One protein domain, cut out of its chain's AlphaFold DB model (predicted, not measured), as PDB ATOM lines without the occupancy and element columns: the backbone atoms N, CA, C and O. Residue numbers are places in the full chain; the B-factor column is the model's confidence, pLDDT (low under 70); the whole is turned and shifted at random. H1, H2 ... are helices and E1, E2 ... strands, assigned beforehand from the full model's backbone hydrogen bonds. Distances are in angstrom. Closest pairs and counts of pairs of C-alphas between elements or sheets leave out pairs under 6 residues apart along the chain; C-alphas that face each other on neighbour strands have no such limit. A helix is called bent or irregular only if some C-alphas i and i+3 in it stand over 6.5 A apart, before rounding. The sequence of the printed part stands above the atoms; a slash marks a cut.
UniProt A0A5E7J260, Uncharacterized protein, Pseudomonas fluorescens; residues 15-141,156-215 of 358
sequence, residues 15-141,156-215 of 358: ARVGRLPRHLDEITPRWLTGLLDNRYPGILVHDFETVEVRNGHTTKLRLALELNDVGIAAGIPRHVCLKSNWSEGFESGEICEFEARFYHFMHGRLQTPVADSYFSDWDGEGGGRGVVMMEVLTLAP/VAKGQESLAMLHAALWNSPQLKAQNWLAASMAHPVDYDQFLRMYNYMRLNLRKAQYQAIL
ATOM      1  N   ALA A  15     123.586  25.661 212.259       78.31
ATOM      2  CA  ALA A  15     122.650  24.646 212.710       78.31
ATOM      3  C   ALA A  15     121.240  25.245 212.772       78.31
ATOM      4  O   ALA A  15     121.035  26.309 213.365       78.31
ATOM      5  N   ARG A  16     120.267  24.533 212.195       87.88
ATOM      6  CA  ARG A  16     118.852  24.892 212.282       87.88
ATOM      7  C   ARG A  16     118.425  25.002 213.748       87.88
ATOM      8  O   ARG A  16     118.778  24.172 214.586       87.88
ATOM      9  N   VAL A  17     117.563  25.975 214.033       82.12
ATOM     10  CA  VAL A  17     116.807  26.034 215.289       82.12
ATOM     11  C   VAL A  17     115.494  25.262 215.138       82.12
ATOM     12  O   VAL A  17     114.689  25.556 214.256       82.12
ATOM     13  N   GLY A  18     115.249  24.295 216.024       84.88
ATOM     14  CA  GLY A  18     114.030  23.481 216.025       84.88
ATOM     15  C   GLY A  18     114.187  22.129 215.324       84.88
ATOM     16  O   GLY A  18     115.243  21.792 214.791       84.88
ATOM     17  N   ARG A  19     113.122  21.323 215.358       88.62
ATOM     18  CA  ARG A  19     113.135  19.925 214.897       88.62
ATOM     19  C   ARG A  19     112.630  19.782 213.470       88.62
ATOM     20  O   ARG A  19     111.793  20.569 213.028       88.62
ATOM     21  N   LEU A  20     113.104  18.751 212.773       92.06
ATOM     22  CA  LEU A  20     112.540  18.385 211.476       92.06
ATOM     23  C   LEU A  20     111.082  17.911 211.634       92.06
ATOM     24  O   LEU A  20     110.786  17.211 212.607       92.06
ATOM     25  N   PRO A  21     110.177  18.245 210.699       91.50
ATOM     26  CA  PRO A  21     108.775  17.844 210.748       91.50
ATOM     27  C   PRO A  21     108.568  16.334 210.827       91.50
ATOM     28  O   PRO A  21     109.363  15.569 210.275       91.50
ATOM     29  N   ARG A  22     107.485  15.906 211.483       86.75
ATOM     30  CA  ARG A  22     107.091  14.489 211.565       86.75
ATOM     31  C   ARG A  22     105.996  14.116 210.585       86.75
ATOM     32  O   ARG A  22     105.914  12.957 210.183       86.75
ATOM     33  N   HIS A  23     105.182  15.081 210.209       89.00
ATOM     34  CA  HIS A  23     104.019  14.870 209.378       89.00
ATOM     35  C   HIS A  23     104.136  15.679 208.086       89.00
ATOM     36  O   HIS A  23     104.804  16.712 208.029       89.00
ATOM     37  N   LEU A  24     103.531  15.168 207.011       90.50
ATOM     38  CA  LEU A  24     103.599  15.804 205.693       90.50
ATOM     39  C   LEU A  24     102.933  17.186 205.667       90.50
ATOM     40  O   LEU A  24     103.372  18.049 204.917       90.50
ATOM     41  N   ASP A  25     101.900  17.402 206.475       91.56
ATOM     42  CA  ASP A  25     101.156  18.663 206.584       91.56
ATOM     43  C   ASP A  25     101.964  19.793 207.242       91.56
ATOM     44  O   ASP A  25     101.661  20.970 207.058       91.56
ATOM     45  N   GLU A  26     103.033  19.455 207.959       93.56
ATOM     46  CA  GLU A  26     103.977  20.422 208.519       93.56
ATOM     47  C   GLU A  26     104.968  20.963 207.461       93.56
ATOM     48  O   GLU A  26     105.659  21.960 207.698       93.56
ATOM     49  N   ILE A  27     105.043  20.332 206.280       96.06
ATOM     50  CA  ILE A  27     105.892  20.776 205.172       96.06
ATOM     51  C   ILE A  27     105.215  21.956 204.480       96.06
ATOM     52  O   ILE A  27     104.235  21.803 203.761       96.06
ATOM     53  N   THR A  28     105.753  23.156 204.699       97.38
ATOM     54  CA  THR A  28     105.205  24.415 204.172       97.38
ATOM     55  C   THR A  28     106.290  25.252 203.489       97.38
ATOM     56  O   THR A  28     107.471  25.081 203.811       97.38
ATOM     57  N   PRO A  29     105.936  26.198 202.593       98.06
ATOM     58  CA  PRO A  29     106.913  27.106 201.983       98.06
ATOM     59  C   PRO A  29     107.715  27.887 203.031       98.06
ATOM     60  O   PRO A  29     108.933  28.032 202.923       98.06
ATOM     61  N   ARG A  30     107.056  28.302 204.122       97.12
ATOM     62  CA  ARG A  30     107.701  28.968 205.263       97.12
ATOM     63  C   ARG A  30     108.729  28.071 205.950       97.12
ATOM     64  O   ARG A  30     109.823  28.533 206.264       97.12
ATOM     65  N   TRP A  31     108.378  26.811 206.202       96.31
ATOM     66  CA  TRP A  31     109.308  25.856 206.799       96.31
ATOM     67  C   TRP A  31     110.504  25.604 205.878       96.31
ATOM     68  O   TRP A  31     111.644  25.686 206.329       96.31
ATOM     69  N   LEU A  32     110.255  25.365 204.588       97.06
ATOM     70  CA  LEU A  32     111.313  25.086 203.621       97.06
ATOM     71  C   LEU A  32     112.243  26.291 203.440       97.06
ATOM     72  O   LEU A  32     113.454  26.118 203.374       97.06
ATOM     73  N   THR A  33     111.692  27.507 203.456       97.44
ATOM     74  CA  THR A  33     112.463  28.757 203.492       97.44
ATOM     75  C   THR A  33     113.409  28.782 204.687       97.44
ATOM     76  O   THR A  33     114.614  28.900 204.506       97.44
ATOM     77  N   GLY A  34     112.887  28.605 205.906       95.38
ATOM     78  CA  GLY A  34     113.711  28.629 207.118       95.38
ATOM     79  C   GLY A  34     114.744  27.499 207.181       95.38
ATOM     80  O   GLY A  34     115.805  27.663 207.776       95.38
ATOM     81  N   LEU A  35     114.454  26.357 206.555       94.69
ATOM     82  CA  LEU A  35     115.399  25.254 206.439       94.69
ATOM     83  C   LEU A  35     116.553  25.608 205.487       94.69
ATOM     84  O   LEU A  35     117.716  25.471 205.861       94.69
ATOM     85  N   LEU A  36     116.236  26.078 204.278       95.88
ATOM     86  CA  LEU A  36     117.223  26.381 203.241       95.88
ATOM     87  C   LEU A  36     118.065  27.624 203.558       95.88
ATOM     88  O   LEU A  36     119.229  27.662 203.163       95.88
ATOM     89  N   ASP A  37     117.515  28.599 204.289       95.06
ATOM     90  CA  ASP A  37     118.195  29.849 204.669       95.06
ATOM     91  C   ASP A  37     119.508  29.605 205.426       95.06
ATOM     92  O   ASP A  37     120.461  30.368 205.284       95.06
ATOM     93  N   ASN A  38     119.612  28.474 206.137       92.56
ATOM     94  CA  ASN A  38     120.856  28.071 206.796       92.56
ATOM     95  C   ASN A  38     122.013  27.943 205.791       92.56
ATOM     96  O   ASN A  38     123.122  28.384 206.077       92.56
ATOM     97  N   ARG A  39     121.774  27.369 204.604       92.75
ATOM     98  CA  ARG A  39     122.800  27.219 203.554       92.75
ATOM     99  C   ARG A  39     122.803  28.379 202.561       92.75
ATOM    100  O   ARG A  39     123.864  28.735 202.054       92.75
ATOM    101  N   TYR A  40     121.634  28.948 202.284       95.38
ATOM    102  CA  TYR A  40     121.420  29.962 201.257       95.38
ATOM    103  C   TYR A  40     120.778  31.216 201.870       95.38
ATOM    104  O   TYR A  40     119.569  31.399 201.736       95.38
ATOM    105  N   PRO A  41     121.557  32.085 202.543       95.44
ATOM    106  CA  PRO A  41     121.009  33.247 203.232       95.44
ATOM    107  C   PRO A  41     120.184  34.147 202.306       95.44
ATOM    108  O   PRO A  41     120.661  34.581 201.256       95.44
ATOM    109  N   GLY A  42     118.952  34.449 202.710       96.44
ATOM    110  CA  GLY A  42     118.008  35.256 201.937       96.44
ATOM    111  C   GLY A  42     117.238  34.482 200.864       96.44
ATOM    112  O   GLY A  42     116.511  35.100 200.081       96.44
ATOM    113  N   ILE A  43     117.366  33.153 200.804       98.06
ATOM    114  CA  ILE A  43     116.488  32.327 199.974       98.06
ATOM    115  C   ILE A  43     115.043  32.441 200.454       98.06
ATOM    116  O   ILE A  43     114.768  32.506 201.651       98.06
ATOM    117  N   LEU A  44     114.107  32.452 199.512       98.38
ATOM    118  CA  LEU A  44     112.680  32.450 199.797       98.38
ATOM    119  C   LEU A  44     111.984  31.450 198.883       98.38
ATOM    120  O   LEU A  44     112.104  31.530 197.660       98.38
ATOM    121  N   VAL A  45     111.241  30.533 199.495       98.38
ATOM    122  CA  VAL A  45     110.270  29.678 198.815       98.38
ATOM    123  C   VAL A  45     108.925  30.394 198.895       98.38
ATOM    124  O   VAL A  45     108.309  30.431 199.962       98.38
ATOM    125  N   HIS A  46     108.502  31.008 197.791       98.12
ATOM    126  CA  HIS A  46     107.220  31.709 197.699       98.12
ATOM    127  C   HIS A  46     106.058  30.735 197.861       98.12
ATOM    128  O   HIS A  46     105.171  30.964 198.682       98.12
ATOM    129  N   ASP A  47     106.112  29.638 197.112       98.44
ATOM    130  CA  ASP A  47     105.151  28.548 197.167       98.44
ATOM    131  C   ASP A  47     105.772  27.257 196.607       98.44
ATOM    132  O   ASP A  47     106.898  27.257 196.092       98.44
ATOM    133  N   PHE A  48     105.050  26.144 196.707       98.19
ATOM    134  CA  PHE A  48     105.348  24.945 195.937       98.19
ATOM    135  C   PHE A  48     104.090  24.141 195.603       98.19
ATOM    136  O   PHE A  48     103.141  24.060 196.380       98.19
ATOM    137  N   GLU A  49     104.134  23.427 194.484       98.12
ATOM    138  CA  GLU A  49     103.148  22.403 194.144       98.12
ATOM    139  C   GLU A  49     103.665  21.016 194.550       98.12
ATOM    140  O   GLU A  49     104.812  20.655 194.268       98.12
ATOM    141  N   THR A  50     102.814  20.206 195.186       97.44
ATOM    142  CA  THR A  50     103.117  18.785 195.414       97.44
ATOM    143  C   THR A  50     102.832  17.985 194.149       97.44
ATOM    144  O   THR A  50     101.677  17.729 193.820       97.44
ATOM    145  N   VAL A  51     103.889  17.545 193.469       96.69
ATOM    146  CA  VAL A  51     103.794  16.791 192.210       96.69
ATOM    147  C   VAL A  51     103.504  15.311 192.467       96.69
ATOM    148  O   VAL A  51     102.692  14.697 191.782       96.69
ATOM    149  N   GLU A  52     104.182  14.706 193.444       94.81
ATOM    150  CA  GLU A  52     103.961  13.304 193.810       94.81
ATOM    151  C   GLU A  52     104.394  13.034 195.250       94.81
ATOM    152  O   GLU A  52     105.452  13.486 195.690       94.81
ATOM    153  N   VAL A  53     103.628  12.194 195.947       92.94
ATOM    154  CA  VAL A  53     104.038  11.580 197.212       92.94
ATOM    155  C   VAL A  53     104.162  10.074 197.023       92.94
ATOM    156  O   VAL A  53     103.174   9.379 196.787       92.94
ATOM    157  N   ARG A  54     105.374   9.541 197.186       87.19
ATOM    158  CA  ARG A  54     105.632   8.099 197.151       87.19
ATOM    159  C   ARG A  54     106.097   7.604 198.513       87.19
ATOM    160  O   ARG A  54     107.266   7.735 198.883       87.19
ATOM    161  N   ASN A  55     105.177   6.969 199.235       84.38
ATOM    162  CA  ASN A  55     105.448   6.351 200.531       84.38
ATOM    163  C   ASN A  55     105.959   4.909 200.367       84.38
ATOM    164  O   ASN A  55     105.305   4.052 199.768       84.38
ATOM    165  N   GLY A  56     107.159   4.656 200.894       77.25
ATOM    166  CA  GLY A  56     107.762   3.330 201.062       77.25
ATOM    167  C   GLY A  56     108.251   3.179 202.501       77.25
ATOM    168  O   GLY A  56     107.551   3.615 203.398       77.25
ATOM    169  N   HIS A  57     109.457   2.630 202.715       74.50
ATOM    170  CA  HIS A  57     110.122   2.707 204.031       74.50
ATOM    171  C   HIS A  57     110.291   4.166 204.476       74.50
ATOM    172  O   HIS A  57     110.047   4.501 205.623       74.50
ATOM    173  N   THR A  58     110.694   5.012 203.528       86.62
ATOM    174  CA  THR A  58     110.781   6.467 203.658       86.62
ATOM    175  C   THR A  58     109.911   7.121 202.590       86.62
ATOM    176  O   THR A  58     109.610   6.502 201.555       86.62
ATOM    177  N   THR A  59     109.556   8.379 202.806       91.06
ATOM    178  CA  THR A  59     108.783   9.215 201.888       91.06
ATOM    179  C   THR A  59     109.687   9.874 200.858       91.06
ATOM    180  O   THR A  59     110.758  10.383 201.183       91.06
ATOM    181  N   LYS A  60     109.249   9.846 199.598       93.81
ATOM    182  CA  LYS A  60     109.804  10.652 198.510       93.81
ATOM    183  C   LYS A  60     108.705  11.626 198.103       93.81
ATOM    184  O   LYS A  60     107.662  11.189 197.617       93.81
ATOM    185  N   LEU A  61     108.920  12.904 198.372       96.25
ATOM    186  CA  LEU A  61     107.997  14.001 198.113       96.25
ATOM    187  C   LEU A  61     108.573  14.845 196.974       96.25
ATOM    188  O   LEU A  61     109.568  15.541 197.162       96.25
ATOM    189  N   ARG A  62     107.978  14.757 195.784       97.12
ATOM    190  CA  ARG A  62     108.372  15.574 194.633       97.12
ATOM    191  C   ARG A  62     107.615  16.891 194.661       97.12
ATOM    192  O   ARG A  62     106.386  16.884 194.708       97.12
ATOM    193  N   LEU A  63     108.356  17.990 194.601       98.00
ATOM    194  CA  LEU A  63     107.828  19.349 194.647       98.00
ATOM    195  C   LEU A  63     108.234  20.128 193.397       98.00
ATOM    196  O   LEU A  63     109.344  19.947 192.892       98.00
ATOM    197  N   ALA A  64     107.357  21.022 192.945       98.19
ATOM    198  CA  ALA A  64     107.696  22.097 192.022       98.19
ATOM    199  C   ALA A  64     107.744  23.419 192.805       98.19
ATOM    200  O   ALA A  64     106.710  23.905 193.251       98.19
ATOM    201  N   LEU A  65     108.941  23.964 193.013       98.25
ATOM    202  CA  LEU A  65     109.203  25.140 193.841       98.25
ATOM    203  C   LEU A  65     109.042  26.448 193.060       98.25
ATOM    204  O   LEU A  65     109.480  26.557 191.912       98.25
ATOM    205  N   GLU A  66     108.527  27.470 193.736       98.44
ATOM    206  CA  GLU A  66     108.611  28.867 193.319       98.44
ATOM    207  C   GLU A  66     109.625  29.589 194.213       98.44
ATOM    208  O   GLU A  66     109.353  29.895 195.374       98.44
ATOM    209  N   LEU A  67     110.831  29.811 193.687       98.12
ATOM    210  CA  LEU A  67     111.951  30.404 194.420       98.12
ATOM    211  C   LEU A  67     112.175  31.860 194.015       98.12
ATOM    212  O   LEU A  67     111.924  32.238 192.871       98.12
ATOM    213  N   ASN A  68     112.710  32.653 194.939       98.31
ATOM    214  CA  ASN A  68     113.273  33.958 194.609       98.31
ATOM    215  C   ASN A  68     114.601  33.839 193.832       98.31
ATOM    216  O   ASN A  68     115.173  32.755 193.678       98.31
ATOM    217  N   ASP A  69     115.137  34.986 193.406       98.12
ATOM    218  CA  ASP A  69     116.388  35.064 192.641       98.12
ATOM    219  C   ASP A  69     117.583  34.424 193.362       98.12
ATOM    220  O   ASP A  69     118.464  33.871 192.710       98.12
ATOM    221  N   VAL A  70     117.605  34.440 194.702       97.69
ATOM    222  CA  VAL A  70     118.660  33.792 195.499       97.69
ATOM    223  C   VAL A  70     118.636  32.276 195.303       97.69
ATOM    224  O   VAL A  70     119.680  31.679 195.053       97.69
ATOM    225  N   GLY A  71     117.458  31.647 195.365       95.62
ATOM    226  CA  GLY A  71     117.321  30.204 195.145       95.62
ATOM    227  C   GLY A  71     117.659  29.786 193.712       95.62
ATOM    228  O   GLY A  71     118.321  28.769 193.506       95.62
ATOM    229  N   ILE A  72     117.273  30.606 192.727       96.44
ATOM    230  CA  ILE A  72     117.616  30.385 191.314       96.44
ATOM    231  C   ILE A  72     119.131  30.520 191.103       96.44
ATOM    232  O   ILE A  72     119.747  29.654 190.481       96.44
ATOM    233  N   ALA A  73     119.753  31.565 191.656       96.94
ATOM    234  CA  ALA A  73     121.196  31.790 191.568       96.94
ATOM    235  C   ALA A  73     122.014  30.713 192.300       96.94
ATOM    236  O   ALA A  73     123.133  30.411 191.889       96.94
ATOM    237  N   ALA A  74     121.450  30.097 193.345       94.94
ATOM    238  CA  ALA A  74     122.034  28.948 194.036       94.94
ATOM    239  C   ALA A  74     121.999  27.646 193.210       94.94
ATOM    240  O   ALA A  74     122.578  26.644 193.630       94.94
ATOM    241  N   GLY A  75     121.336  27.643 192.046       95.69
ATOM    242  CA  GLY A  75     121.248  26.487 191.155       95.69
ATOM    243  C   GLY A  75     120.229  25.433 191.592       95.69
ATOM    244  O   GLY A  75     120.281  24.307 191.101       95.69
ATOM    245  N   ILE A  76     119.305  25.769 192.500       96.88
ATOM    246  CA  ILE A  76     118.246  24.844 192.918       96.88
ATOM    247  C   ILE A  76     117.223  24.738 191.776       96.88
ATOM    248  O   ILE A  76     116.646  25.754 191.373       96.88
ATOM    249  N   PRO A  77     116.969  23.537 191.227       96.31
ATOM    250  CA  PRO A  77     116.019  23.383 190.137       96.31
ATOM    251  C   PRO A  77     114.584  23.597 190.622       96.31
ATOM    252  O   PRO A  77     114.245  23.344 191.777       96.31
ATOM    253  N   ARG A  78     113.697  23.973 189.692       96.62
ATOM    254  CA  ARG A  78     112.255  24.073 189.967       96.62
ATOM    255  C   ARG A  78     111.687  22.764 190.514       96.62
ATOM    256  O   ARG A  78     110.837  22.799 191.388       96.62
ATOM    257  N   HIS A  79     112.131  21.619 190.000       97.75
ATOM    258  CA  HIS A  79     111.653  20.312 190.444       97.75
ATOM    259  C   HIS A  79     112.685  19.656 191.355       97.75
ATOM    260  O   HIS A  79     113.797  19.370 190.915       97.75
ATOM    261  N   VAL A  80     112.296  19.372 192.597       97.62
ATOM    262  CA  VAL A  80     113.141  18.694 193.591       97.62
ATOM    263  C   VAL A  80     112.417  17.503 194.207       97.62
ATOM    264  O   VAL A  80     111.187  17.447 194.245       97.62
ATOM    265  N   CYS A  81     113.182  16.545 194.722       97.44
ATOM    266  CA  CYS A  81     112.677  15.462 195.550       97.44
ATOM    267  C   CYS A  81     113.160  15.659 196.988       97.44
ATOM    268  O   CYS A  81     114.357  15.598 197.261       97.44
ATOM    269  N   LEU A  82     112.229  15.841 197.919       97.44
ATOM    270  CA  LEU A  82     112.497  15.741 199.345       97.44
ATOM    271  C   LEU A  82     112.385  14.284 199.782       97.44
ATOM    272  O   LEU A  82     111.372  13.620 199.545       97.44
ATOM    273  N   LYS A  83     113.419  13.783 200.449       95.19
ATOM    274  CA  LYS A  83     113.441  12.442 201.024       95.19
ATOM    275  C   LYS A  83     113.595  12.528 202.534       95.19
ATOM    276  O   LYS A  83     114.569  13.087 203.028       95.19
ATOM    277  N   SER A  84     112.623  11.978 203.252       93.44
ATOM    278  CA  SER A  84     112.609  11.893 204.717       93.44
ATOM    279  C   SER A  84     111.619  10.812 205.166       93.44
ATOM    280  O   SER A  84     111.088  10.074 204.337       93.44
ATOM    281  N   ASN A  85     111.360  10.687 206.466       87.94
ATOM    282  CA  ASN A  85     110.350   9.775 206.993       87.94
ATOM    283  C   ASN A  85     109.084  10.532 207.409       87.94
ATOM    284  O   ASN A  85     108.963  10.935 208.562       87.94
ATOM    285  N   TRP A  86     108.141  10.681 206.478       89.00
ATOM    286  CA  TRP A  86     106.800  11.208 206.757       89.00
ATOM    287  C   TRP A  86     105.696  10.188 206.455       89.00
ATOM    288  O   TRP A  86     104.515  10.527 206.388       89.00
ATOM    289  N   SER A  87     106.068   8.929 206.219       75.06
ATOM    290  CA  SER A  87     105.117   7.853 205.975       75.06
ATOM    291  C   SER A  87     104.396   7.508 207.272       75.06
ATOM    292  O   SER A  87     105.028   7.222 208.288       75.06
ATOM    293  N   GLU A  88     103.066   7.517 207.231       62.59
ATOM    294  CA  GLU A  88     102.241   7.217 208.397       62.59
ATOM    295  C   GLU A  88     102.545   5.823 208.972       62.59
ATOM    296  O   GLU A  88     102.552   4.814 208.261       62.59
ATOM    297  N   GLY A  89     102.752   5.767 210.291       57.72
ATOM    298  CA  GLY A  89     102.708   4.530 211.073       57.72
ATOM    299  C   GLY A  89     104.045   3.863 211.407       57.72
ATOM    300  O   GLY A  89     104.018   2.912 212.188       57.72
ATOM    301  N   PHE A  90     105.194   4.331 210.895       63.12
ATOM    302  CA  PHE A  90     106.493   3.702 211.185       63.12
ATOM    303  C   PHE A  90     107.651   4.703 211.271       63.12
ATOM    304  O   PHE A  90     107.864   5.520 210.380       63.12
ATOM    305  N   GLU A  91     108.451   4.591 212.329       65.94
ATOM    306  CA  GLU A  91     109.725   5.300 212.446       65.94
ATOM    307  C   GLU A  91     110.818   4.514 211.707       65.94
ATOM    308  O   GLU A  91     111.035   3.334 211.977       65.94
ATOM    309  N   SER A  92     111.527   5.166 210.782       64.69
ATOM    310  CA  SER A  92     112.642   4.578 210.015       64.69
ATOM    311  C   SER A  92     113.917   4.373 210.856       64.69
ATOM    312  O   SER A  92     114.968   3.990 210.337       64.69
ATOM    313  N   GLY A  93     113.849   4.635 212.167       75.06
ATOM    314  CA  GLY A  93     115.016   4.741 213.038       75.06
ATOM    315  C   GLY A  93     115.983   5.801 212.514       75.06
ATOM    316  O   GLY A  93     115.558   6.845 212.032       75.06
ATOM    317  N   GLU A  94     117.279   5.503 212.551       80.44
ATOM    318  CA  GLU A  94     118.353   6.437 212.181       80.44
ATOM    319  C   GLU A  94     118.638   6.525 210.672       80.44
ATOM    320  O   GLU A  94     119.515   7.270 210.247       80.44
ATOM    321  N   ILE A  95     117.896   5.791 209.832       83.62
ATOM    322  CA  ILE A  95     118.198   5.668 208.394       83.62
ATOM    323  C   ILE A  95     118.165   7.025 207.683       83.62
ATOM    324  O   ILE A  95     119.054   7.314 206.883       83.62
ATOM    325  N   CYS A  96     117.162   7.861 207.961       89.62
ATOM    326  CA  CYS A  96     117.046   9.169 207.316       89.62
ATOM    327  C   CYS A  96     118.160  10.123 207.764       89.62
ATOM    328  O   CYS A  96     118.683  10.871 206.942       89.62
ATOM    329  N   GLU A  97     118.543  10.084 209.041       90.00
ATOM    330  CA  GLU A  97     119.690  10.835 209.555       90.00
ATOM    331  C   GLU A  97     121.003  10.384 208.898       90.00
ATOM    332  O   GLU A  97     121.779  11.226 208.447       90.00
ATOM    333  N   PHE A  98     121.242   9.075 208.772       89.12
ATOM    334  CA  PHE A  98     122.423   8.560 208.075       89.12
ATOM    335  C   PHE A  98     122.447   8.961 206.605       89.12
ATOM    336  O   PHE A  98     123.498   9.349 206.099       89.12
ATOM    337  N   GLU A  99     121.303   8.908 205.925       91.69
ATOM    338  CA  GLU A  99     121.199   9.349 204.538       91.69
ATOM    339  C   GLU A  99     121.496  10.851 204.404       91.69
ATOM    340  O   GLU A  99     122.297  11.238 203.554       91.69
ATOM    341  N   ALA A 100     120.944  11.693 205.282       92.81
ATOM    342  CA  ALA A 100     121.231  13.125 205.280       92.81
ATOM    343  C   ALA A 100     122.711  13.428 205.531       92.81
ATOM    344  O   ALA A 100     123.323  14.191 204.783       92.81
ATOM    345  N   ARG A 101     123.322  12.772 206.520       90.88
ATOM    346  CA  ARG A 101     124.755  12.910 206.806       90.88
ATOM    347  C   ARG A 101     125.621  12.398 205.653       90.88
ATOM    348  O   ARG A 101     126.633  13.016 205.332       90.88
ATOM    349  N   PHE A 102     125.234  11.305 204.996       90.31
ATOM    350  CA  PHE A 102     125.934  10.799 203.815       90.31
ATOM    351  C   PHE A 102     125.921  11.822 202.677       90.31
ATOM    352  O   PHE A 102     126.981  12.145 202.138       90.31
ATOM    353  N   TYR A 103     124.753  12.376 202.343       91.81
ATOM    354  CA  TYR A 103     124.661  13.375 201.281       91.81
ATOM    355  C   TYR A 103     125.360  14.692 201.639       91.81
ATOM    356  O   TYR A 103     125.903  15.345 200.754       91.81
ATOM    357  N   HIS A 104     125.433  15.042 202.923       89.38
ATOM    358  CA  HIS A 104     126.176  16.212 203.380       89.38
ATOM    359  C   HIS A 104     127.701  16.011 203.295       89.38
ATOM    360  O   HIS A 104     128.425  16.830 202.736       89.38
ATOM    361  N   PHE A 105     128.218  14.908 203.847       86.56
ATOM    362  CA  PHE A 105     129.661  14.722 204.024       86.56
ATOM    363  C   PHE A 105     130.342  13.941 202.900       86.56
ATOM    364  O   PHE A 105     131.553  14.071 202.731       86.56
ATOM    365  N   MET A 106     129.627  13.103 202.153       86.12
ATOM    366  CA  MET A 106     130.253  12.122 201.256       86.12
ATOM    367  C   MET A 106     129.872  12.306 199.790       86.12
ATOM    368  O   MET A 106     130.712  12.019 198.942       86.12
ATOM    369  N   HIS A 107     128.679  12.831 199.487       87.75
ATOM    370  CA  HIS A 107     128.161  12.994 198.120       87.75
ATOM    371  C   HIS A 107     129.188  13.566 197.132       87.75
ATOM    372  O   HIS A 107     129.543  12.903 196.163       87.75
ATOM    373  N   GLY A 108     129.750  14.745 197.425       83.56
ATOM    374  CA  GLY A 108     130.697  15.430 196.531       83.56
ATOM    375  C   GLY A 108     132.065  14.750 196.371       83.56
ATOM    376  O   GLY A 108     132.947  15.292 195.713       83.56
ATOM    377  N   ARG A 109     132.281  13.592 197.007       80.62
ATOM    378  CA  ARG A 109     133.525  12.806 196.938       80.62
ATOM    379  C   ARG A 109     133.360  11.515 196.140       80.62
ATOM    380  O   ARG A 109     134.347  10.819 195.910       80.62
ATOM    381  N   LEU A 110     132.135  11.169 195.756       83.50
ATOM    382  CA  LEU A 110     131.860   9.951 195.009       83.50
ATOM    383  C   LEU A 110     132.231  10.148 193.540       83.50
ATOM    384  O   LEU A 110     132.029  11.212 192.968       83.50
ATOM    385  N   GLN A 111     132.789   9.101 192.937       78.62
ATOM    386  CA  GLN A 111     133.092   9.071 191.502       78.62
ATOM    387  C   GLN A 111     131.993   8.367 190.698       78.62
ATOM    388  O   GLN A 111     132.003   8.399 189.471       78.62
ATOM    389  N   THR A 112     131.058   7.715 191.388       80.88
ATOM    390  CA  THR A 112     129.916   7.018 190.798       80.88
ATOM    391  C   THR A 112     128.754   7.989 190.598       80.88
ATOM    392  O   THR A 112     128.540   8.830 191.473       80.88
ATOM    393  N   PRO A 113     127.962   7.851 189.518       80.94
ATOM    394  CA  PRO A 113     126.716   8.590 189.367       80.94
ATOM    395  C   PRO A 113     125.790   8.359 190.567       80.94
ATOM    396  O   PRO A 113     125.354   7.237 190.833       80.94
ATOM    397  N   VAL A 114     125.510   9.432 191.295       87.25
ATOM    398  CA  VAL A 114     124.543   9.502 192.392       87.25
ATOM    399  C   VAL A 114     123.645  10.712 192.149       87.25
ATOM    400  O   VAL A 114     124.028  11.605 191.400       87.25
ATOM    401  N   ALA A 115     122.450  10.723 192.740       90.12
ATOM    402  CA  ALA A 115     121.548  11.867 192.614       90.12
ATOM    403  C   ALA A 115     122.191  13.111 193.229       90.12
ATOM    404  O   ALA A 115     122.654  13.036 194.371       90.12
ATOM    405  N   ASP A 116     122.148  14.239 192.521       91.12
ATOM    406  CA  ASP A 116     122.638  15.498 193.075       91.12
ATOM    407  C   ASP A 116     121.866  15.870 194.349       91.12
ATOM    408  O   ASP A 116     120.644  15.711 194.430       91.12
ATOM    409  N   SER A 117     122.579  16.388 195.351       94.19
ATOM    410  CA  SER A 117     122.004  16.902 196.599       94.19
ATOM    411  C   SER A 117     122.131  18.420 196.672       94.19
ATOM    412  O   SER A 117     123.233  18.970 196.693       94.19
ATOM    413  N   TYR A 118     120.989  19.096 196.764       94.75
ATOM    414  CA  TYR A 118     120.904  20.550 196.898       94.75
ATOM    415  C   TYR A 118     120.911  20.988 198.363       94.75
ATOM    416  O   TYR A 118     121.366  22.081 198.684       94.75
ATOM    417  N   PHE A 119     120.439  20.146 199.280       95.06
ATOM    418  CA  PHE A 119     120.432  20.450 200.709       95.06
ATOM    419  C   PHE A 119     120.217  19.177 201.535       95.06
ATOM    420  O   PHE A 119     119.498  18.278 201.107       95.06
ATOM    421  N   SER A 120     120.782  19.094 202.740       94.75
ATOM    422  CA  SER A 120     120.558  17.950 203.636       94.75
ATOM    423  C   SER A 120     120.683  18.320 205.109       94.75
ATOM    424  O   SER A 120     121.617  19.009 205.491       94.75
ATOM    425  N   ASP A 121     119.811  17.843 205.981       93.25
ATOM    426  CA  ASP A 121     119.831  18.249 207.392       93.25
ATOM    427  C   ASP A 121     119.259  17.146 208.288       93.25
ATOM    428  O   ASP A 121     118.576  16.251 207.792       93.25
ATOM    429  N   TRP A 122     119.560  17.159 209.587       92.12
ATOM    430  CA  TRP A 122     119.174  16.107 210.533       92.12
ATOM    431  C   TRP A 122     118.958  16.619 211.967       92.12
ATOM    432  O   TRP A 122     119.394  17.706 212.337       92.12
ATOM    433  N   ASP A 123     118.260  15.830 212.789       86.94
ATOM    434  CA  ASP A 123     118.119  16.051 214.234       86.94
ATOM    435  C   ASP A 123     119.164  15.182 214.963       86.94
ATOM    436  O   ASP A 123     118.908  14.017 215.252       86.94
ATOM    437  N   GLY A 124     120.346  15.725 215.278       74.25
ATOM    438  CA  GLY A 124     121.469  14.987 215.893       74.25
ATOM    439  C   GLY A 124     121.274  14.502 217.344       74.25
ATOM    440  O   GLY A 124     122.256  14.207 218.018       74.25
ATOM    441  N   GLU A 125     120.034  14.443 217.838       68.19
ATOM    442  CA  GLU A 125     119.661  14.087 219.219       68.19
ATOM    443  C   GLU A 125     119.255  12.603 219.378       68.19
ATOM    444  O   GLU A 125     118.663  12.230 220.390       68.19
ATOM    445  N   GLY A 126     119.514  11.749 218.379       64.62
ATOM    446  CA  GLY A 126     119.119  10.329 218.397       64.62
ATOM    447  C   GLY A 126     117.663  10.073 217.988       64.62
ATOM    448  O   GLY A 126     117.135   8.979 218.177       64.62
ATOM    449  N   GLY A 127     116.993  11.082 217.420       68.75
ATOM    450  CA  GLY A 127     115.654  10.948 216.843       68.75
ATOM    451  C   GLY A 127     115.643  10.331 215.442       68.75
ATOM    452  O   GLY A 127     114.558  10.080 214.918       68.75
ATOM    453  N   GLY A 128     116.816  10.139 214.824       76.81
ATOM    454  CA  GLY A 128     116.980   9.521 213.509       76.81
ATOM    455  C   GLY A 128     116.404  10.318 212.336       76.81
ATOM    456  O   GLY A 128     116.340   9.819 211.207       76.81
ATOM    457  N   ARG A 129     115.968  11.562 212.581       87.88
ATOM    458  CA  ARG A 129     115.346  12.405 211.562       87.88
ATOM    459  C   ARG A 129     116.423  13.002 210.684       87.88
ATOM    460  O   ARG A 129     117.328  13.668 211.171       87.88
ATOM    461  N   GLY A 130     116.263  12.817 209.386       92.50
ATOM    462  CA  GLY A 130     117.043  13.504 208.375       92.50
ATOM    463  C   GLY A 130     116.179  13.826 207.171       92.50
ATOM    464  O   GLY A 130     115.179  13.151 206.908       92.50
ATOM    465  N   VAL A 131     116.542  14.880 206.461       94.88
ATOM    466  CA  VAL A 131     115.928  15.287 205.204       94.88
ATOM    467  C   VAL A 131     117.024  15.522 204.181       94.88
ATOM    468  O   VAL A 131     118.065  16.091 204.500       94.88
ATOM    469  N   VAL A 132     116.784  15.091 202.949       96.75
ATOM    470  CA  VAL A 132     117.629  15.417 201.798       96.75
ATOM    471  C   VAL A 132     116.751  16.000 200.704       96.75
ATOM    472  O   VAL A 132     115.727  15.415 200.358       96.75
ATOM    473  N   MET A 133     117.152  17.149 200.171       97.44
ATOM    474  CA  MET A 133     116.627  17.731 198.944       97.44
ATOM    475  C   MET A 133     117.562  17.352 197.805       97.44
ATOM    476  O   MET A 133     118.719  17.767 197.786       97.44
ATOM    477  N   MET A 134     117.053  16.571 196.862       96.12
ATOM    478  CA  MET A 134     117.845  15.982 195.788       96.12
ATOM    479  C   MET A 134     117.177  16.111 194.423       96.12
ATOM    480  O   MET A 134     116.002  16.477 194.308       96.12
ATOM    481  N   GLU A 135     117.952  15.796 193.393       94.75
ATOM    482  CA  GLU A 135     117.523  15.687 192.006       94.75
ATOM    483  C   GLU A 135     116.284  14.790 191.844       94.75
ATOM    484  O   GLU A 135     116.119  13.749 192.492       94.75
ATOM    485  N   VAL A 136     115.400  15.174 190.923       93.56
ATOM    486  CA  VAL A 136     114.267  14.346 190.512       93.56
ATOM    487  C   VAL A 136     114.717  13.364 189.431       93.56
ATOM    488  O   VAL A 136     114.572  13.615 188.239       93.56
ATOM    489  N   LEU A 137     115.186  12.191 189.857       89.88
ATOM    490  CA  LEU A 137     115.690  11.140 188.960       89.88
ATOM    491  C   LEU A 137     114.674  10.637 187.913       89.88
ATOM    492  O   LEU A 137     115.074  10.056 186.914       89.88
ATOM    493  N   THR A 138     113.364  10.851 188.090       85.38
ATOM    494  CA  THR A 138     112.373  10.523 187.041       85.38
ATOM    495  C   THR A 138     112.468  11.436 185.816       85.38
ATOM    496  O   THR A 138     111.823  11.155 184.813       85.38
ATOM    497  N   LEU A 139     113.188  12.556 185.917       85.31
ATOM    498  CA  LEU A 139     113.478  13.459 184.800       85.31
ATOM    499  C   LEU A 139     114.834  13.149 184.147       85.31
ATOM    500  O   LEU A 139     115.120  13.679 183.074       85.31
ATOM    501  N   ALA A 140     115.654  12.304 184.775       83.88
ATOM    502  CA  ALA A 140     116.926  11.870 184.222       83.88
ATOM    503  C   ALA A 140     116.706  10.844 183.092       83.88
ATOM    504  O   ALA A 140     115.721  10.096 183.110       83.88
ATOM    505  N   PRO A 141     117.614  10.767 182.102       82.06
ATOM    506  CA  PRO A 141     117.535   9.763 181.049       82.06
ATOM    507  C   PRO A 141     117.714   8.354 181.635       82.06
ATOM    508  O   PRO A 141     118.796   7.987 182.089       82.06
ATOM    509  N   VAL A 156     124.787  -6.193 184.055       81.50
ATOM    510  CA  VAL A 156     125.376  -6.709 185.301       81.50
ATOM    511  C   VAL A 156     126.816  -6.222 185.462       81.50
ATOM    512  O   VAL A 156     127.157  -5.726 186.536       81.50
ATOM    513  N   ALA A 157     127.633  -6.292 184.407       79.44
ATOM    514  CA  ALA A 157     129.014  -5.812 184.427       79.44
ATOM    515  C   ALA A 157     129.092  -4.314 184.778       79.44
ATOM    516  O   ALA A 157     129.787  -3.941 185.722       79.44
ATOM    517  N   LYS A 158     128.283  -3.465 184.126       83.81
ATOM    518  CA  LYS A 158     128.189  -2.024 184.438       83.81
ATOM    519  C   LYS A 158     127.742  -1.751 185.877       83.81
ATOM    520  O   LYS A 158     128.232  -0.823 186.526       83.81
ATOM    521  N   GLY A 159     126.811  -2.554 186.395       84.06
ATOM    522  CA  GLY A 159     126.380  -2.473 187.791       84.06
ATOM    523  C   GLY A 159     127.515  -2.795 188.768       84.06
ATOM    524  O   GLY A 159     127.707  -2.079 189.752       84.06
ATOM    525  N   GLN A 160     128.308  -3.829 188.477       83.88
ATOM    526  CA  GLN A 160     129.486  -4.190 189.270       83.88
ATOM    527  C   GLN A 160     130.575  -3.114 189.214       83.88
ATOM    528  O   GLN A 160     131.139  -2.781 190.255       83.88
ATOM    529  N   GLU A 161     130.833  -2.527 188.045       84.69
ATOM    530  CA  GLU A 161     131.767  -1.404 187.888       84.69
ATOM    531  C   GLU A 161     131.338  -0.193 188.726       84.69
ATOM    532  O   GLU A 161     132.149   0.373 189.457       84.69
ATOM    533  N   SER A 162     130.046   0.151 188.711       83.75
ATOM    534  CA  SER A 162     129.503   1.263 189.504       83.75
ATOM    535  C   SER A 162     129.684   1.043 191.014       83.75
ATOM    536  O   SER A 162     130.064   1.968 191.739       83.75
ATOM    537  N   LEU A 163     129.467  -0.189 191.494       83.12
ATOM    538  CA  LEU A 163     129.728  -0.574 192.887       83.12
ATOM    539  C   LEU A 163     131.223  -0.542 193.225       83.12
ATOM    540  O   LEU A 163     131.600  -0.087 194.304       83.12
ATOM    541  N   ALA A 164     132.082  -0.996 192.311       80.69
ATOM    542  CA  ALA A 164     133.528  -0.942 192.494       80.69
ATOM    543  C   ALA A 164     134.019   0.508 192.611       80.69
ATOM    544  O   ALA A 164     134.783   0.817 193.525       80.69
ATOM    545  N   MET A 165     133.526   1.411 191.757       83.00
ATOM    546  CA  MET A 165     133.816   2.847 191.830       83.00
ATOM    547  C   MET A 165     133.346   3.461 193.151       83.00
ATOM    548  O   MET A 165     134.080   4.236 193.764       83.00
ATOM    549  N   LEU A 166     132.160   3.067 193.627       83.44
ATOM    550  CA  LEU A 166     131.611   3.559 194.888       83.44
ATOM    551  C   LEU A 166     132.509   3.158 196.066       83.44
ATOM    552  O   LEU A 166     132.854   3.993 196.900       83.44
ATOM    553  N   HIS A 167     132.928   1.890 196.113       82.94
ATOM    554  CA  HIS A 167     133.835   1.390 197.147       82.94
ATOM    555  C   HIS A 167     135.237   1.999 197.050       82.94
ATOM    556  O   HIS A 167     135.857   2.274 198.079       82.94
ATOM    557  N   ALA A 168     135.740   2.220 195.835       84.38
ATOM    558  CA  ALA A 168     137.061   2.792 195.606       84.38
ATOM    559  C   ALA A 168     137.141   4.261 196.045       84.38
ATOM    560  O   ALA A 168     138.147   4.658 196.634       84.38
ATOM    561  N   ALA A 169     136.082   5.048 195.819       84.69
ATOM    562  CA  ALA A 169     136.071   6.493 196.058       84.69
ATOM    563  C   ALA A 169     136.452   6.889 197.495       84.69
ATOM    564  O   ALA A 169     137.103   7.910 197.712       84.69
ATOM    565  N   LEU A 170     136.074   6.073 198.483       81.81
ATOM    566  CA  LEU A 170     136.349   6.330 199.901       81.81
ATOM    567  C   LEU A 170     137.158   5.199 200.558       81.81
ATOM    568  O   LEU A 170     137.203   5.099 201.788       81.81
ATOM    569  N   TRP A 171     137.830   4.355 199.766       85.44
ATOM    570  CA  TRP A 171     138.599   3.226 200.288       85.44
ATOM    571  C   TRP A 171     139.701   3.683 201.253       85.44
ATOM    572  O   TRP A 171     140.549   4.505 200.913       85.44
ATOM    573  N   ASN A 172     139.694   3.136 202.474       83.00
ATOM    574  CA  ASN A 172     140.620   3.484 203.563       83.00
ATOM    575  C   ASN A 172     140.726   5.000 203.854       83.00
ATOM    576  O   ASN A 172     141.715   5.468 204.421       83.00
ATOM    577  N   SER A 173     139.695   5.763 203.488       82.88
ATOM    578  CA  SER A 173     139.621   7.205 203.681       82.88
ATOM    579  C   SER A 173     139.673   7.561 205.178       82.88
ATOM    580  O   SER A 173     138.821   7.104 205.949       82.88
ATOM    581  N   PRO A 174     140.633   8.391 205.631       83.38
ATOM    582  CA  PRO A 174     140.638   8.924 206.995       83.38
ATOM    583  C   PRO A 174     139.361   9.704 207.333       83.38
ATOM    584  O   PRO A 174     138.954   9.748 208.490       83.38
ATOM    585  N   GLN A 175     138.702  10.282 206.327       77.38
ATOM    586  CA  GLN A 175     137.469  11.047 206.484       77.38
ATOM    587  C   GLN A 175     136.295  10.166 206.910       77.38
ATOM    588  O   GLN A 175     135.475  10.632 207.697       77.38
ATOM    589  N   LEU A 176     136.238   8.905 206.454       80.62
ATOM    590  CA  LEU A 176     135.267   7.927 206.959       80.62
ATOM    591  C   LEU A 176     135.546   7.597 208.430       80.62
ATOM    592  O   LEU A 176     134.624   7.577 209.236       80.62
ATOM    593  N   LYS A 177     136.822   7.398 208.790       80.44
ATOM    594  CA  LYS A 177     137.235   7.087 210.172       80.44
ATOM    595  C   LYS A 177     136.955   8.230 211.151       80.44
ATOM    596  O   LYS A 177     136.795   7.977 212.337       80.44
ATOM    597  N   ALA A 178     136.899   9.466 210.660       83.69
ATOM    598  CA  ALA A 178     136.561  10.644 211.455       83.69
ATOM    599  C   ALA A 178     135.049  10.799 211.724       83.69
ATOM    600  O   ALA A 178     134.662  11.660 212.512       83.69
ATOM    601  N   GLN A 179     134.182  10.014 211.071       84.62
ATOM    602  CA  GLN A 179     132.735  10.100 211.271       84.62
ATOM    603  C   GLN A 179     132.288   9.233 212.450       84.62
ATOM    604  O   GLN A 179     132.042   8.041 212.300       84.62
ATOM    605  N   ASN A 180     132.087   9.845 213.616       82.62
ATOM    606  CA  ASN A 180     131.640   9.129 214.823       82.62
ATOM    607  C   ASN A 180     130.231   8.514 214.696       82.62
ATOM    608  O   ASN A 180     129.867   7.645 215.479       82.62
ATOM    609  N   TRP A 181     129.434   8.986 213.733       81.00
ATOM    610  CA  TRP A 181     128.087   8.489 213.440       81.00
ATOM    611  C   TRP A 181     128.078   7.298 212.474       81.00
ATOM    612  O   TRP A 181     127.052   6.644 212.324       81.00
ATOM    613  N   LEU A 182     129.195   7.028 211.793       81.19
ATOM    614  CA  LEU A 182     129.291   5.950 210.821       81.19
ATOM    615  C   LEU A 182     129.808   4.688 211.516       81.19
ATOM    616  O   LEU A 182     131.000   4.555 211.795       81.19
ATOM    617  N   ALA A 183     128.910   3.745 211.785       74.31
ATOM    618  CA  ALA A 183     129.294   2.463 212.357       74.31
ATOM    619  C   ALA A 183     130.145   1.645 211.366       74.31
ATOM    620  O   ALA A 183     129.852   1.566 210.171       74.31
ATOM    621  N   ALA A 184     131.190   0.979 211.863       71.12
ATOM    622  CA  ALA A 184     131.930   0.009 211.066       71.12
ATOM    623  C   ALA A 184     131.073  -1.252 210.880       71.12
ATOM    624  O   ALA A 184     130.644  -1.851 211.861       71.12
ATOM    625  N   SER A 185     130.866  -1.694 209.633       61.78
ATOM    626  CA  SER A 185     129.994  -2.837 209.297       61.78
ATOM    627  C   SER A 185     130.305  -4.130 210.071       61.78
ATOM    628  O   SER A 185     129.417  -4.954 210.241       61.78
ATOM    629  N   MET A 186     131.542  -4.314 210.545       58.28
ATOM    630  CA  MET A 186     131.966  -5.491 211.318       58.28
ATOM    631  C   MET A 186     131.670  -5.387 212.825       58.28
ATOM    632  O   MET A 186     131.908  -6.344 213.555       58.28
ATOM    633  N   ALA A 187     131.172  -4.246 213.310       61.62
ATOM    634  CA  ALA A 187     130.814  -4.052 214.716       61.62
ATOM    635  C   ALA A 187     129.516  -4.786 215.109       61.62
ATOM    636  O   ALA A 187     129.281  -5.023 216.293       61.62
ATOM    637  N   HIS A 188     128.695  -5.184 214.130       57.50
ATOM    638  CA  HIS A 188     127.451  -5.921 214.345       57.50
ATOM    639  C   HIS A 188     127.505  -7.266 213.604       57.50
ATOM    640  O   HIS A 188     127.532  -7.277 212.376       57.50
ATOM    641  N   PRO A 189     127.528  -8.410 214.313       51.91
ATOM    642  CA  PRO A 189     127.802  -9.705 213.690       51.91
ATOM    643  C   PRO A 189     126.698 -10.185 212.733       51.91
ATOM    644  O   PRO A 189     127.014 -10.934 211.814       51.91
ATOM    645  N   VAL A 190     125.438  -9.754 212.910       57.25
ATOM    646  CA  VAL A 190     124.310  -9.981 211.982       57.25
ATOM    647  C   VAL A 190     123.224  -8.919 212.231       57.25
ATOM    648  O   VAL A 190     122.659  -8.878 213.324       57.25
ATOM    649  N   ASP A 191     122.886  -8.095 211.233       58.78
ATOM    650  CA  ASP A 191     121.735  -7.174 211.284       58.78
ATOM    651  C   ASP A 191     120.446  -7.904 210.852       58.78
ATOM    652  O   ASP A 191     120.067  -7.925 209.680       58.78
ATOM    653  N   TYR A 192     119.777  -8.559 211.806       60.34
ATOM    654  CA  TYR A 192     118.436  -9.137 211.605       60.34
ATOM    655  C   TYR A 192     117.317  -8.086 211.695       60.34
ATOM    656  O   TYR A 192     116.155  -8.370 211.386       60.34
ATOM    657  N   ASP A 193     117.663  -6.866 212.097       63.06
ATOM    658  CA  ASP A 193     116.745  -5.766 212.346       63.06
ATOM    659  C   ASP A 193     116.144  -5.249 211.030       63.06
ATOM    660  O   ASP A 193     114.972  -4.873 210.983       63.06
ATOM    661  N   GLN A 194     116.887  -5.347 209.921       63.22
ATOM    662  CA  GLN A 194     116.379  -5.057 208.571       63.22
ATOM    663  C   GLN A 194     115.128  -5.876 208.226       63.22
ATOM    664  O   GLN A 194     114.141  -5.332 207.726       63.22
ATOM    665  N   PHE A 195     115.125  -7.181 208.526       63.16
ATOM    666  CA  PHE A 195     113.967  -8.042 208.264       63.16
ATOM    667  C   PHE A 195     112.766  -7.648 209.126       63.16
ATOM    668  O   PHE A 195     111.639  -7.614 208.625       63.16
ATOM    669  N   LEU A 196     112.995  -7.310 210.398       66.62
ATOM    670  CA  LEU A 196     111.943  -6.845 211.304       66.62
ATOM    671  C   LEU A 196     111.349  -5.509 210.834       66.62
ATOM    672  O   LEU A 196     110.126  -5.370 210.787       66.62
ATOM    673  N   ARG A 197     112.189  -4.566 210.388       66.31
ATOM    674  CA  ARG A 197     111.760  -3.274 209.821       66.31
ATOM    675  C   ARG A 197     110.951  -3.454 208.538       66.31
ATOM    676  O   ARG A 197     109.952  -2.767 208.327       66.31
ATOM    677  N   MET A 198     111.335  -4.408 207.690       68.75
ATOM    678  CA  MET A 198     110.617  -4.707 206.448       68.75
ATOM    679  C   MET A 198     109.359  -5.557 206.644       68.75
ATOM    680  O   MET A 198     108.520  -5.580 205.746       68.75
ATOM    681  N   TYR A 199     109.177  -6.217 207.791       69.94
ATOM    682  CA  TYR A 199     108.086  -7.172 208.011       69.94
ATOM    683  C   TYR A 199     106.698  -6.571 207.744       69.94
ATOM    684  O   TYR A 199     105.875  -7.152 207.029       69.94
ATOM    685  N   ASN A 200     106.442  -5.366 208.255       67.25
ATOM    686  CA  ASN A 200     105.160  -4.687 208.055       67.25
ATOM    687  C   ASN A 200     104.973  -4.231 206.598       67.25
ATOM    688  O   ASN A 200     103.896  -4.421 206.027       67.25
ATOM    689  N   TYR A 201     106.035  -3.733 205.956       69.12
ATOM    690  CA  TYR A 201     106.015  -3.370 204.537       69.12
ATOM    691  C   TYR A 201     105.816  -4.579 203.626       69.12
ATOM    692  O   TYR A 201     105.072  -4.488 202.652       69.12
ATOM    693  N   MET A 202     106.413  -5.727 203.953       70.56
ATOM    694  CA  MET A 202     106.149  -6.994 203.277       70.56
ATOM    695  C   MET A 202     104.662  -7.332 203.369       70.56
ATOM    696  O   MET A 202     104.037  -7.553 202.338       70.56
ATOM    697  N   ARG A 203     104.043  -7.278 204.556       69.88
ATOM    698  CA  ARG A 203     102.597  -7.550 204.696       69.88
ATOM    699  C   ARG A 203     101.725  -6.607 203.866       69.88
ATOM    700  O   ARG A 203     100.728  -7.061 203.308       69.88
ATOM    701  N   LEU A 204     102.076  -5.323 203.773       73.00
ATOM    702  CA  LEU A 204     101.351  -4.347 202.948       73.00
ATOM    703  C   LEU A 204     101.559  -4.594 201.447       73.00
ATOM    704  O   LEU A 204     100.598  -4.582 200.679       73.00
ATOM    705  N   ASN A 205     102.796  -4.851 201.022       72.00
ATOM    706  CA  ASN A 205     103.133  -5.059 199.616       72.00
ATOM    707  C   ASN A 205     102.582  -6.386 199.081       72.00
ATOM    708  O   ASN A 205     102.019  -6.396 197.992       72.00
ATOM    709  N   LEU A 206     102.627  -7.470 199.862       73.44
ATOM    710  CA  LEU A 206     102.087  -8.786 199.481       73.44
ATOM    711  C   LEU A 206     100.564  -8.779 199.224       73.44
ATOM    712  O   LEU A 206     100.030  -9.724 198.645       73.44
ATOM    713  N   ARG A 207      99.840  -7.727 199.635       77.56
ATOM    714  CA  ARG A 207      98.411  -7.544 199.323       77.56
ATOM    715  C   ARG A 207      98.157  -6.921 197.949       77.56
ATOM    716  O   ARG A 207      97.038  -7.007 197.460       77.56
ATOM    717  N   LYS A 208      99.144  -6.256 197.340       75.75
ATOM    718  CA  LYS A 208      98.941  -5.541 196.071       75.75
ATOM    719  C   LYS A 208      98.952  -6.539 194.912       75.75
ATOM    720  O   LYS A 208      99.849  -7.379 194.830       75.75
ATOM    721  N   ALA A 209      98.004  -6.393 193.986       77.94
ATOM    722  CA  ALA A 209      97.813  -7.305 192.854       77.94
ATOM    723  C   ALA A 209      99.093  -7.515 192.025       77.94
ATOM    724  O   ALA A 209      99.415  -8.643 191.670       77.94
ATOM    725  N   GLN A 210      99.875  -6.453 191.809       75.00
ATOM    726  CA  GLN A 210     101.150  -6.517 191.085       75.00
ATOM    727  C   GLN A 210     102.175  -7.477 191.717       75.00
ATOM    728  O   GLN A 210     102.915  -8.136 190.997       75.00
ATOM    729  N   TYR A 211     102.212  -7.586 193.052       71.31
ATOM    730  CA  TYR A 211     103.109  -8.518 193.736       71.31
ATOM    731  C   TYR A 211     102.511  -9.925 193.760       71.31
ATOM    732  O   TYR A 211     103.228 -10.898 193.570       71.31
ATOM    733  N   GLN A 212     101.193 -10.054 193.930       75.62
ATOM    734  CA  GLN A 212     100.527 -11.360 193.881       75.62
ATOM    735  C   GLN A 212     100.633 -12.031 192.508       75.62
ATOM    736  O   GLN A 212     100.767 -13.247 192.445       75.62
ATOM    737  N   ALA A 213     100.639 -11.247 191.428       75.50
ATOM    738  CA  ALA A 213     100.776 -11.745 190.062       75.50
ATOM    739  C   ALA A 213     102.126 -12.432 189.790       75.50
ATOM    740  O   ALA A 213     102.209 -13.275 188.902       75.50
ATOM    741  N   ILE A 214     103.172 -12.084 190.548       68.31
ATOM    742  CA  ILE A 214     104.531 -12.618 190.367       68.31
ATOM    743  C   ILE A 214     104.939 -13.611 191.459       68.31
ATOM    744  O   ILE A 214     105.944 -14.305 191.312       68.31
ATOM    745  N   LEU A 215     104.194 -13.678 192.567       67.44
ATOM    746  CA  LEU A 215     104.498 -14.615 193.640       67.44
ATOM    747  C   LEU A 215     104.170 -16.037 193.185       67.44
ATOM    748  O   LEU A 215     103.032 -16.309 192.791       67.44
TER     749      LEU A 215
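This is residues 15 to 141 and 156 to 215 of the 358 residues of an uncharacterized protein of Pseudomonas fluorescens (UniProt A0A5E7J260). A twisted sheet of five strands curls round one short helix, H1, on one of its faces, while a second helix, H3, covers strands E4 and E5 on the other face. The remaining long helices, H4 and H6, and the short H5 and H7 lie off this sheet in the last part printed, where residues 185 to 196 and 207 to 214 stick out. The printed part has 187 residues with seven named helices and five named strands, in the order H1 E1 E2 H2 E3 H3 E4 E5 H4 H5 H6 H7. The class is mixed, helices and strands, and the sheet runs E1, E2, E3, E5, E4, all antiparallel. The whole is compact, with a radius of gyration of the C-alphas of 18.1 A and spans of 48 by 46 by 38 A.

After residues 15 to 28, which hold no named element, H1, residues 29 to 36, is on the sheet. The closest C-alphas of H1 and E1, residues 45 to 55, are those of Thr 33 and Val 45, 5.2 A apart. E1 is an edge strand and bends by 64 degrees at residue 51. It forms a hairpin with E2, residues 59 to 67, which bends by 55 degrees at residue 64; N 49 and O 64 are within hydrogen-bond range at 2.9 A. H2, residues 69 to 73, only grazes the sheet with its residues 70 to 73, and is only just on it, with 5 pairs of C-alphas within 10 A. E3, residues 79 to 84, is antiparallel to E2 at 140 degrees, with N 61 and O 82 at 2.8 A. H3, residues 95 to 105, is on the opposite face from H1, giving three layers, with helices on both faces of the sheet. H3 has a height over the sheet of 6.7 A and lies over E5, residues 130 to 135, and E4, residues 117 to 122. It runs slantwise to the strands, but only just: its line and that of E5 stand at 59 degrees on the local plane. The closest C-alphas of H3 and E5 are those of Glu 97 and Gly 130, 3.9 A apart. E3, H3 and E4 form a split strand-helix-strand unit, two strands running the same way with E5 between them, and its crossover is right-handed. E5 is antiparallel to E3 at 155 degrees, with N 83 and O 132 at 2.8 A. E4, the other edge strand, forms a hairpin with E5, with N 121 and O 131 at 2.9 A. H4, residues 156 to 169, and H5, residues 174 to 177, are not on the sheet and are apart from each other. H6, residues 193 to 205, and H7, residues 209 to 212, are not on it either; they are close but not clearly touching, their closest C-alphas being those of Asn 205 and Tyr 211, 6.8 A apart. Every O i to N i+4 pair is within hydrogen-bond range in H1, H2, H3 and H4, and 7 of 9 are in H6, while H5 and H7 are too short for such a pair.

H1 begins at C-alpha 29, (106.913, 27.106, 201.983). From first to last C-alpha E1 measures 23.9 A, E2 22.7 A, E3 16.6 A, H3 15.2 A, E4 14.2 A and E5 16.5 A. H4 begins at C-alpha 156, (125.376, -6.709, 185.301), and measures 20.1 A. H6 measures 18.7 A and is irregular, but only just: C-alphas 197 and 200 are 7.0 A apart. H7 ends at C-alpha 212, (100.527, -11.360, 193.881).

The two C-alphas farthest apart are those of Gly 42 and Leu 215, 52.3 A. Residues 142 to 155 are not printed, and C-alphas 141 and 156 are 18.7 A apart across the cut. The links H3 to E4 and H5 to H6 are long. The mean pLDDT of the printed part is 84.9, and 28 residues are under 70, among them residues 88 to 92 and 185 to 201.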